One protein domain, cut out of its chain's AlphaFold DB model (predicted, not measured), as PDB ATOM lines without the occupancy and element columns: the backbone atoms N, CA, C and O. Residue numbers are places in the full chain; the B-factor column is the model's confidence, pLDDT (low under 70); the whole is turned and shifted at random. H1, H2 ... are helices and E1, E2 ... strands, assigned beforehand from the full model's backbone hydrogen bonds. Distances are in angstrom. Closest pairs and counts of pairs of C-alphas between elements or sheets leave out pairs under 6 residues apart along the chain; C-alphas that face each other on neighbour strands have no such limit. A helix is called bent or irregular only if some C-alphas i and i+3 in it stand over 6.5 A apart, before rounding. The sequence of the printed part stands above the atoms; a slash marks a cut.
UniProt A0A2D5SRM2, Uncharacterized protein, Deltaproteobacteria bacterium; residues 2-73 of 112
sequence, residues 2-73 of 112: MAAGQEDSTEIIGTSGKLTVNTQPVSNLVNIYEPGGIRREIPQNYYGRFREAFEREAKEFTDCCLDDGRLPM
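What this domain is: This is residues 2 to 73 of the 112 residues of an uncharacterized protein of Deltaproteobacteria bacterium (UniProt A0A2D5SRM2). The model is an open, three-armed T: helix H1 and hairpin E3-E4 make the two ends of the long axis, and hairpin E1-E2 stands off sideways between them, residues 13 to 18 sticking out. The 72 printed residues include strands E1 to E4, in two antiparallel pairs, then H1; the class is mixed. The whole is extended, radius of gyration of the C-alphas 17.5 A, spanning 57 by 34 by 22 A.

How they stand to each other: E1, residues 10 to 14, and E2, residues 17 to 21, form an antiparallel hairpin at 168 degrees; N 12 and O 19 are within hydrogen-bond range, 2.8 A. E3, residues 32 to 34, and E4, residues 37 to 39, form another at 156 degrees, with N 32 and O 39 at 2.9 A. The two hairpins are apart. H1, residues 46 to 67, is apart from E1, E2 and E3; 16 of 18 O i to N i+4 pairs are within range. It is irregular, C-alphas 49 and 52 being 8.1 A apart.

Where its parts are: E1 begins at C-alpha 10, (-14.739, -41.360, -5.172), and spans 13.2 A; E2 spans 14.0 A. H1 spans 29.9 A, ending at C-alpha 67, (-38.334, -54.187, 13.989).

The domain as a whole: The farthest C-alphas, Pro 35 and Asp 68, are 57.4 A apart. The printed part has no cut and no long link. Residues 2 to 4 have pLDDT under 70.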
ATOM      1  N   MET A   2      -3.786 -33.554  11.501       47.91
ATOM      2  CA  MET A   2      -3.716 -33.788  10.050       47.91
ATOM      3  C   MET A   2      -3.550 -32.422   9.376       47.91
ATOM      4  O   MET A   2      -4.500 -31.650   9.334       47.91
ATOM      5  N   ALA A   3      -2.345 -32.090   8.909       59.59
ATOM      6  CA  ALA A   3      -2.050 -30.769   8.345       59.59
ATOM      7  C   ALA A   3      -2.865 -30.439   7.075       59.59
ATOM      8  O   ALA A   3      -2.959 -29.274   6.705       59.59
ATOM      9  N   ALA A   4      -3.457 -31.448   6.429       69.00
ATOM     10  CA  ALA A   4      -4.160 -31.333   5.153       69.00
ATOM     11  C   ALA A   4      -5.686 -31.552   5.240       69.00
ATOM     12  O   ALA A   4      -6.336 -31.606   4.205       69.00
ATOM     13  N   GLY A   5      -6.272 -31.668   6.441       83.19
ATOM     14  CA  GLY A   5      -7.696 -31.999   6.607       83.19
ATOM     15  C   GLY A   5      -8.051 -33.443   6.215       83.19
ATOM     16  O   GLY A   5      -7.172 -34.293   6.080       83.19
ATOM     17  N   GLN A   6      -9.350 -33.730   6.096       88.56
ATOM     18  CA  GLN A   6      -9.902 -35.022   5.686       88.56
ATOM     19  C   GLN A   6     -10.368 -34.958   4.231       88.56
ATOM     20  O   GLN A   6     -11.287 -34.205   3.898       88.56
ATOM     21  N   GLU A   7      -9.786 -35.810   3.392       89.56
ATOM     22  CA  GLU A   7     -10.132 -35.926   1.978       89.56
ATOM     23  C   GLU A   7     -10.478 -37.376   1.629       89.56
ATOM     24  O   GLU A   7      -9.607 -38.235   1.527       89.56
ATOM     25  N   ASP A   8     -11.768 -37.628   1.419       92.12
ATOM     26  CA  ASP A   8     -12.280 -38.887   0.882       92.12
ATOM     27  C   ASP A   8     -13.020 -38.579  -0.408       92.12
ATOM     28  O   ASP A   8     -14.061 -37.915  -0.389       92.12
ATOM     29  N   SER A   9     -12.491 -39.045  -1.530       94.94
ATOM     30  CA  SER A   9     -13.107 -38.849  -2.835       94.94
ATOM     31  C   SER A   9     -13.396 -40.187  -3.497       94.94
ATOM     32  O   SER A   9     -12.769 -41.213  -3.234       94.94
ATOM     33  N   THR A  10     -14.417 -40.202  -4.342       97.12
ATOM     34  CA  THR A  10     -14.739 -41.360  -5.172       97.12
ATOM     35  C   THR A  10     -15.060 -40.871  -6.567       97.12
ATOM     36  O   THR A  10     -15.834 -39.933  -6.747       97.12
ATOM     37  N   GLU A  11     -14.463 -41.512  -7.561       97.62
ATOM     38  CA  GLU A  11     -14.688 -41.221  -8.969       97.62
ATOM     39  C   GLU A  11     -15.185 -42.484  -9.670       97.62
ATOM     40  O   GLU A  11     -14.646 -43.574  -9.486       97.62
ATOM     41  N   ILE A  12     -16.251 -42.331 -10.450       98.19
ATOM     42  CA  ILE A  12     -16.918 -43.410 -11.173       98.19
ATOM     43  C   ILE A  12     -16.873 -43.041 -12.652       98.19
ATOM     44  O   ILE A  12     -17.546 -42.105 -13.086       98.19
ATOM     45  N   ILE A  13     -16.067 -43.771 -13.423       98.12
ATOM     46  CA  ILE A  13     -15.897 -43.569 -14.866       98.12
ATOM     47  C   ILE A  13     -16.676 -44.661 -15.596       98.12
ATOM     48  O   ILE A  13     -16.375 -45.845 -15.467       98.12
ATOM     49  N   GLY A  14     -17.694 -44.255 -16.349       97.88
ATOM     50  CA  GLY A  14     -18.485 -45.127 -17.208       97.88
ATOM     51  C   GLY A  14     -18.114 -44.975 -18.682       97.88
ATOM     52  O   GLY A  14     -17.297 -44.142 -19.067       97.88
ATOM     53  N   THR A  15     -18.772 -45.752 -19.539       98.19
ATOM     54  CA  THR A  15     -18.555 -45.728 -20.998       98.19
ATOM     55  C   THR A  15     -19.003 -44.429 -21.666       98.19
ATOM     56  O   THR A  15     -18.555 -44.116 -22.764       98.19
ATOM     57  N   SER A  16     -19.911 -43.689 -21.027       97.88
ATOM     58  CA  SER A  16     -20.573 -42.508 -21.604       97.88
ATOM     59  C   SER A  16     -20.420 -41.252 -20.748       97.88
ATOM     60  O   SER A  16     -21.044 -40.236 -21.035       97.88
ATOM     61  N   GLY A  17     -19.627 -41.307 -19.678       97.62
ATOM     62  CA  GLY A  17     -19.479 -40.176 -18.773       97.62
ATOM     63  C   GLY A  17     -18.844 -40.545 -17.443       97.62
ATOM     64  O   GLY A  17     -18.380 -41.666 -17.242       97.62
ATOM     65  N   LYS A  18     -18.824 -39.571 -16.532       97.88
ATOM     66  CA  LYS A  18     -18.132 -39.658 -15.250       97.88
ATOM     67  C   LYS A  18     -18.929 -38.970 -14.148       97.88
ATOM     68  O   LYS A  18     -19.462 -37.887 -14.371       97.88
ATOM     69  N   LEU A  19     -18.953 -39.576 -12.966       97.88
ATOM     70  CA  LEU A  19     -19.476 -38.995 -11.733       97.88
ATOM     71  C   LEU A  19     -18.346 -38.897 -10.711       97.88
ATOM     72  O   LEU A  19     -17.553 -39.826 -10.569       97.88
ATOM     73  N   THR A  20     -18.294 -37.792  -9.976       97.75
ATOM     74  CA  THR A  20     -17.381 -37.635  -8.846       97.75
ATOM     75  C   THR A  20     -18.150 -37.314  -7.574       97.75
ATOM     76  O   THR A  20     -19.153 -36.602  -7.586       97.75
ATOM     77  N   VAL A  21     -17.664 -37.847  -6.459       96.56
ATOM     78  CA  VAL A  21     -18.149 -37.568  -5.112       96.56
ATOM     79  C   VAL A  21     -16.990 -36.958  -4.339       96.56
ATOM     80  O   VAL A  21     -15.953 -37.596  -4.166       96.56
ATOM     81  N   ASN A  22     -17.174 -35.719  -3.874       93.81
ATOM     82  CA  ASN A  22     -16.254 -35.024  -2.970       93.81
ATOM     83  C   ASN A  22     -14.819 -34.812  -3.513       93.81
ATOM     84  O   ASN A  22     -13.881 -34.688  -2.737       93.81
ATOM     85  N   THR A  23     -14.633 -34.715  -4.838       94.00
ATOM     86  CA  THR A  23     -13.332 -34.357  -5.458       94.00
ATOM     87  C   THR A  23     -12.925 -32.895  -5.243       94.00
ATOM     88  O   THR A  23     -11.822 -32.498  -5.599       94.00
ATOM     89  N   GLN A  24     -13.828 -32.074  -4.708       91.88
ATOM     90  CA  GLN A  24     -13.560 -30.717  -4.236       91.88
ATOM     91  C   GLN A  24     -14.201 -30.585  -2.850       91.88
ATOM     92  O   GLN A  24     -15.346 -30.134  -2.760       91.88
ATOM     93  N   PRO A  25     -13.535 -31.069  -1.785       90.44
ATOM     94  CA  PRO A  25     -14.124 -31.090  -0.455       90.44
ATOM     95  C   PRO A  25     -14.442 -29.676   0.028       90.44
ATOM     96  O   PRO A  25     -13.666 -28.744  -0.178       90.44
ATOM     97  N   VAL A  26     -15.602 -29.523   0.667       92.56
ATOM     98  CA  VAL A  26     -16.062 -28.267   1.272       92.56
ATOM     99  C   VAL A  26     -16.798 -28.573   2.574       92.56
ATOM    100  O   VAL A  26     -17.612 -29.492   2.631       92.56
ATOM    101  N   SER A  27     -16.516 -27.815   3.631       91.88
ATOM    102  CA  SER A  27     -17.201 -27.955   4.926       91.88
ATOM    103  C   SER A  27     -18.617 -27.390   4.903       91.88
ATOM    104  O   SER A  27     -19.471 -27.804   5.679       91.88
ATOM    105  N   ASN A  28     -18.848 -26.379   4.070       92.94
ATOM    106  CA  ASN A  28     -20.101 -25.644   3.969       92.94
ATOM    107  C   ASN A  28     -20.119 -24.831   2.660       92.94
ATOM    108  O   ASN A  28     -19.239 -24.959   1.809       92.94
ATOM    109  N   LEU A  29     -21.135 -23.981   2.503       96.31
ATOM    110  CA  LEU A  29     -21.323 -23.137   1.320       96.31
ATOM    111  C   LEU A  29     -20.569 -21.791   1.394       96.31
ATOM    112  O   LEU A  29     -20.839 -20.891   0.598       96.31
ATOM    113  N   VAL A  30     -19.641 -21.625   2.345       96.50
ATOM    114  CA  VAL A  30     -18.896 -20.373   2.546       96.50
ATOM    115  C   VAL A  30     -17.694 -20.304   1.606       96.50
ATOM    116  O   VAL A  30     -16.950 -21.266   1.425       96.50
ATOM    117  N   ASN A  31     -17.489 -19.123   1.024       96.81
ATOM    118  CA  ASN A  31     -16.309 -18.775   0.239       96.81
ATOM    119  C   ASN A  31     -15.573 -17.641   0.950       96.81
ATOM    120  O   ASN A  31     -16.208 -16.676   1.376       96.81
ATOM    121  N   ILE A  32     -14.251 -17.743   1.059       97.19
ATOM    122  CA  ILE A  32     -13.409 -16.742   1.715       97.19
ATOM    123  C   ILE A  32     -12.558 -16.059   0.644       97.19
ATOM    124  O   ILE A  32     -11.828 -16.731  -0.086       97.19
ATOM    125  N   TYR A  33     -12.690 -14.735   0.545       97.94
ATOM    126  CA  TYR A  33     -12.009 -13.887  -0.434       97.94
ATOM    127  C   TYR A  33     -10.939 -13.059   0.280       97.94
ATOM    128  O   TYR A  33     -11.260 -12.210   1.109       97.94
ATOM    129  N   GLU A  34      -9.673 -13.301  -0.042       97.06
ATOM    130  CA  GLU A  34      -8.511 -12.657   0.583       97.06
ATOM    131  C   GLU A  34      -7.505 -12.252  -0.517       97.06
ATOM    132  O   GLU A  34      -7.596 -12.750  -1.641       97.06
ATOM    133  N   PRO A  35      -6.510 -11.379  -0.251       97.75
ATOM    134  CA  PRO A  35      -5.510 -11.000  -1.259       97.75
ATOM    135  C   PRO A  35      -4.759 -12.186  -1.897       97.75
ATOM    136  O   PRO A  35      -4.271 -12.069  -3.017       97.75
ATOM    137  N   GLY A  36      -4.686 -13.329  -1.203       94.88
ATOM    138  CA  GLY A  36      -4.094 -14.576  -1.701       94.88
ATOM    139  C   GLY A  36      -5.003 -15.422  -2.606       94.88
ATOM    140  O   GLY A  36      -4.569 -16.474  -3.064       94.88
ATOM    141  N   GLY A  37      -6.244 -14.993  -2.861       96.38
ATOM    142  CA  GLY A  37      -7.206 -15.684  -3.719       96.38
ATOM    143  C   GLY A  37      -8.502 -16.072  -3.008       96.38
ATOM    144  O   GLY A  37      -8.880 -15.504  -1.983       96.38
ATOM    145  N   ILE A  38      -9.206 -17.044  -3.592       95.69
ATOM    146  CA  ILE A  38     -10.469 -17.572  -3.067       95.69
ATOM    147  C   ILE A  38     -10.202 -18.956  -2.488       95.69
ATOM    148  O   ILE A  38      -9.690 -19.828  -3.190       95.69
ATOM    149  N   ARG A  39     -10.586 -19.174  -1.230       93.75
ATOM    150  CA  ARG A  39     -10.486 -20.484  -0.577       93.75
ATOM    151  C   ARG A  39     -11.811 -20.931   0.029       93.75
ATOM    152  O   ARG A  39     -12.694 -20.123   0.321       93.75
ATOM    153  N   ARG A  40     -11.914 -22.242   0.240       94.00
ATOM    154  CA  ARG A  40     -12.961 -22.900   1.027       94.00
ATOM    155  C   ARG A  40     -12.310 -23.733   2.112       94.00
ATOM    156  O   ARG A  40     -11.182 -24.192   1.954       94.00
ATOM    157  N   GLU A  41     -13.022 -23.905   3.210       92.75
ATOM    158  CA  GLU A  41     -12.575 -24.768   4.297       92.75
ATOM    159  C   GLU A  41     -13.053 -26.197   4.070       92.75
ATOM    160  O   GLU A  41     -14.090 -26.415   3.440       92.75
ATOM    161  N   ILE A  42     -12.298 -27.158   4.599       92.81
ATOM    162  CA  ILE A  42     -12.570 -28.592   4.468       92.81
ATOM    163  C   ILE A  42     -12.687 -29.246   5.851       92.81
ATOM    164  O   ILE A  42     -12.087 -28.741   6.814       92.81
ATOM    165  N   PRO A  43     -13.429 -30.364   5.979       92.56
ATOM    166  CA  PRO A  43     -13.510 -31.101   7.232       92.56
ATOM    167  C   PRO A  43     -12.116 -31.489   7.728       92.56
ATOM    168  O   PRO A  43     -11.264 -31.903   6.952       92.56
ATOM    169  N   GLN A  44     -11.864 -31.356   9.030       91.25
ATOM    170  CA  GLN A  44     -10.525 -31.595   9.592       91.25
ATOM    171  C   GLN A  44     -10.254 -33.063   9.942       91.25
ATOM    172  O   GLN A  44      -9.114 -33.448  10.188       91.25
ATOM    173  N   ASN A  45     -11.303 -33.878  10.025       91.94
ATOM    174  CA  ASN A  45     -11.219 -35.289  10.376       91.94
ATOM    175  C   ASN A  45     -12.421 -36.058   9.814       91.94
ATOM    176  O   ASN A  45     -13.407 -35.465   9.364       91.94
ATOM    177  N   TYR A  46     -12.336 -37.386   9.888       91.00
ATOM    178  CA  TYR A  46     -13.382 -38.304   9.442       91.00
ATOM    179  C   TYR A  46     -14.750 -37.999  10.068       91.00
ATOM    180  O   TYR A  46     -15.761 -38.071   9.379       91.00
ATOM    181  N   TYR A  47     -14.809 -37.604  11.344       92.56
ATOM    182  CA  TYR A  47     -16.084 -37.332  12.006       92.56
ATOM    183  C   TYR A  47     -16.760 -36.089  11.422       92.56
ATOM    184  O   TYR A  47     -17.942 -36.130  11.101       92.56
ATOM    185  N   GLY A  48     -16.004 -35.015  11.173       91.81
ATOM    186  CA  GLY A  48     -16.519 -33.825  10.491       91.81
ATOM    187  C   GLY A  48     -17.069 -34.119   9.091       91.81
ATOM    188  O   GLY A  48     -17.969 -33.421   8.636       91.81
ATOM    189  N   ARG A  49     -16.562 -35.163   8.421       92.75
ATOM    190  CA  ARG A  49     -17.004 -35.580   7.083       92.75
ATOM    191  C   ARG A  49     -18.157 -36.589   7.092       92.75
ATOM    192  O   ARG A  49     -18.992 -36.552   6.188       92.75
ATOM    193  N   PHE A  50     -18.182 -37.506   8.055       95.81
ATOM    194  CA  PHE A  50     -19.065 -38.680   8.065       95.81
ATOM    195  C   PHE A  50     -20.051 -38.710   9.235       95.81
ATOM    196  O   PHE A  50     -20.742 -39.709   9.403       95.81
ATOM    197  N   ARG A  51     -20.167 -37.634  10.024       95.69
ATOM    198  CA  ARG A  51     -21.102 -37.547  11.158       95.69
ATOM    199  C   ARG A  51     -22.507 -38.048  10.817       95.69
ATOM    200  O   ARG A  51     -23.026 -38.906  11.518       95.69
ATOM    201  N   GLU A  52     -23.098 -37.545   9.736       96.50
ATOM    202  CA  GLU A  52     -24.456 -37.931   9.328       96.50
ATOM    203  C   GLU A  52     -24.552 -39.414   8.939       96.50
ATOM    204  O   GLU A  52     -25.569 -40.053   9.196       96.50
ATOM    205  N   ALA A  53     -23.488 -39.978   8.357       96.38
ATOM    206  CA  ALA A  53     -23.430 -41.398   8.025       96.38
ATOM    207  C   ALA A  53     -23.363 -42.265   9.293       96.38
ATOM    208  O   ALA A  53     -24.109 -43.235   9.386       96.38
ATOM    209  N   PHE A  54     -22.562 -41.872  10.293       96.69
ATOM    210  CA  PHE A  54     -22.514 -42.550  11.597       96.69
ATOM    211  C   PHE A  54     -23.865 -42.508  12.323       96.69
ATOM    212  O   PHE A  54     -24.322 -43.511  12.869       96.69
ATOM    213  N   GLU A  55     -24.534 -41.351  12.323       97.19
ATOM    214  CA  GLU A  55     -25.870 -41.220  12.915       97.19
ATOM    215  C   GLU A  55     -26.895 -42.107  12.181       97.19
ATOM    216  O   GLU A  55     -27.733 -42.753  12.816       97.19
ATOM    217  N   ARG A  56     -26.808 -42.187  10.845       96.12
ATOM    218  CA  ARG A  56     -27.687 -43.024  10.022       96.12
ATOM    219  C   ARG A  56     -27.481 -44.513  10.276       96.12
ATOM    220  O   ARG A  56     -28.468 -45.198  10.531       96.12
ATOM    221  N   GLU A  57     -26.246 -45.009  10.225       95.44
ATOM    222  CA  GLU A  57     -25.966 -46.444  10.370       95.44
ATOM    223  C   GLU A  57     -26.331 -46.962  11.768       95.44
ATOM    224  O   GLU A  57     -26.869 -48.060  11.900       95.44
ATOM    225  N   ALA A  58     -26.120 -46.151  12.813       95.50
ATOM    226  CA  ALA A  58     -26.499 -46.507  14.176       95.50
ATOM    227  C   ALA A  58     -28.022 -46.641  14.315       95.50
ATOM    228  O   ALA A  58     -28.517 -47.567  14.970       95.50
ATOM    229  N   LYS A  59     -28.777 -45.748  13.659       94.62
ATOM    230  CA  LYS A  59     -30.237 -45.853  13.596       94.62
ATOM    231  C   LYS A  59     -30.666 -47.100  12.821       94.62
ATOM    232  O   LYS A  59     -31.476 -47.858  13.332       94.62
ATOM    233  N   GLU A  60     -30.111 -47.332  11.633       94.81
ATOM    234  CA  GLU A  60     -30.457 -48.498  10.807       94.81
ATOM    235  C   GLU A  60     -30.192 -49.818  11.534       94.81
ATOM    236  O   GLU A  60     -31.021 -50.725  11.489       94.81
ATOM    237  N   PHE A  61     -29.073 -49.917  12.255       94.25
ATOM    238  CA  PHE A  61     -28.787 -51.071  13.102       94.25
ATOM    239  C   PHE A  61     -29.850 -51.254  14.194       94.25
ATOM    240  O   PHE A  61     -30.357 -52.358  14.379       94.25
ATOM    241  N   THR A  62     -30.219 -50.168  14.878       95.19
ATOM    242  CA  THR A  62     -31.245 -50.191  15.930       95.19
ATOM    243  C   THR A  62     -32.603 -50.633  15.378       95.19
ATOM    244  O   THR A  62     -33.233 -51.512  15.960       95.19
ATOM    245  N   ASP A  63     -33.014 -50.091  14.230       95.12
ATOM    246  CA  ASP A  63     -34.255 -50.469  13.545       95.12
ATOM    247  C   ASP A  63     -34.237 -51.964  13.167       95.12
ATOM    248  O   ASP A  63     -35.214 -52.676  13.381       95.12
ATOM    249  N   CYS A  64     -33.107 -52.492  12.675       95.56
ATOM    250  CA  CYS A  64     -32.977 -53.924  12.380       95.56
ATOM    251  C   CYS A  64     -33.134 -54.798  13.634       95.56
ATOM    252  O   CYS A  64     -33.729 -55.870  13.560       95.56
ATOM    253  N   CYS A  65     -32.613 -54.356  14.783       95.62
ATOM    254  CA  CYS A  65     -32.723 -55.093  16.042       95.62
ATOM    255  C   CYS A  65     -34.134 -55.071  16.646       95.62
ATOM    256  O   CYS A  65     -34.518 -56.045  17.290       95.62
ATOM    257  N   LEU A  66     -34.867 -53.965  16.501       97.56
ATOM    258  CA  LEU A  66     -36.176 -53.779  17.132       97.56
ATOM    259  C   LEU A  66     -37.336 -54.245  16.247       97.56
ATOM    260  O   LEU A  66     -38.292 -54.821  16.762       97.56
ATOM    261  N   ASP A  67     -37.225 -54.033  14.936       97.00
ATOM    262  CA  ASP A  67     -38.334 -54.187  13.989       97.00
ATOM    263  C   ASP A  67     -38.116 -55.329  12.976       97.00
ATOM    264  O   ASP A  67     -38.835 -55.419  11.982       97.00
ATOM    265  N   ASP A  68     -37.117 -56.195  13.198       92.31
ATOM    266  CA  ASP A  68     -36.714 -57.285  12.282       92.31
ATOM    267  C   ASP A  68     -36.426 -56.782  10.848       92.31
ATOM    268  O   ASP A  68     -36.734 -57.404   9.826       92.31
ATOM    269  N   GLY A  69     -35.843 -55.582  10.777       89.44
ATOM    270  CA  GLY A  69     -35.444 -54.933   9.535       89.44
ATOM    271  C   GLY A  69     -34.313 -55.674   8.812       89.44
ATOM    272  O   GLY A  69     -33.452 -56.326   9.405       89.44
ATOM    273  N   ARG A  70     -34.272 -55.540   7.482       91.38
ATOM    274  CA  ARG A  70     -33.204 -56.129   6.667       91.38
ATOM    275  C   ARG A  70     -31.898 -55.354   6.844       91.38
ATOM    276  O   ARG A  70     -31.833 -54.176   6.508       91.38
ATOM    277  N   LEU A  71     -30.829 -56.066   7.212       90.81
ATOM    278  CA  LEU A  71     -29.480 -55.498   7.279       90.81
ATOM    279  C   LEU A  71     -29.039 -54.884   5.932       90.81
ATOM    280  O   LEU A  71     -29.193 -55.531   4.885       90.81
ATOM    281  N   PRO A  72     -28.410 -53.692   5.949       87.38
ATOM    282  CA  PRO A  72     -27.980 -52.999   4.732       87.38
ATOM    283  C   PRO A  72     -26.795 -53.691   4.043       87.38
ATOM    284  O   PRO A  72     -26.603 -53.552   2.834       87.38
ATOM    285  N   MET A  73     -26.014 -54.490   4.779       90.38
ATOM    286  CA  MET A  73     -24.845 -55.201   4.262       90.38
ATOM    287  C   MET A  73     -24.712 -56.612   4.840       90.38
ATOM    288  O   MET A  73     -25.131 -56.899   5.958       90.38
TER     289      MET A  73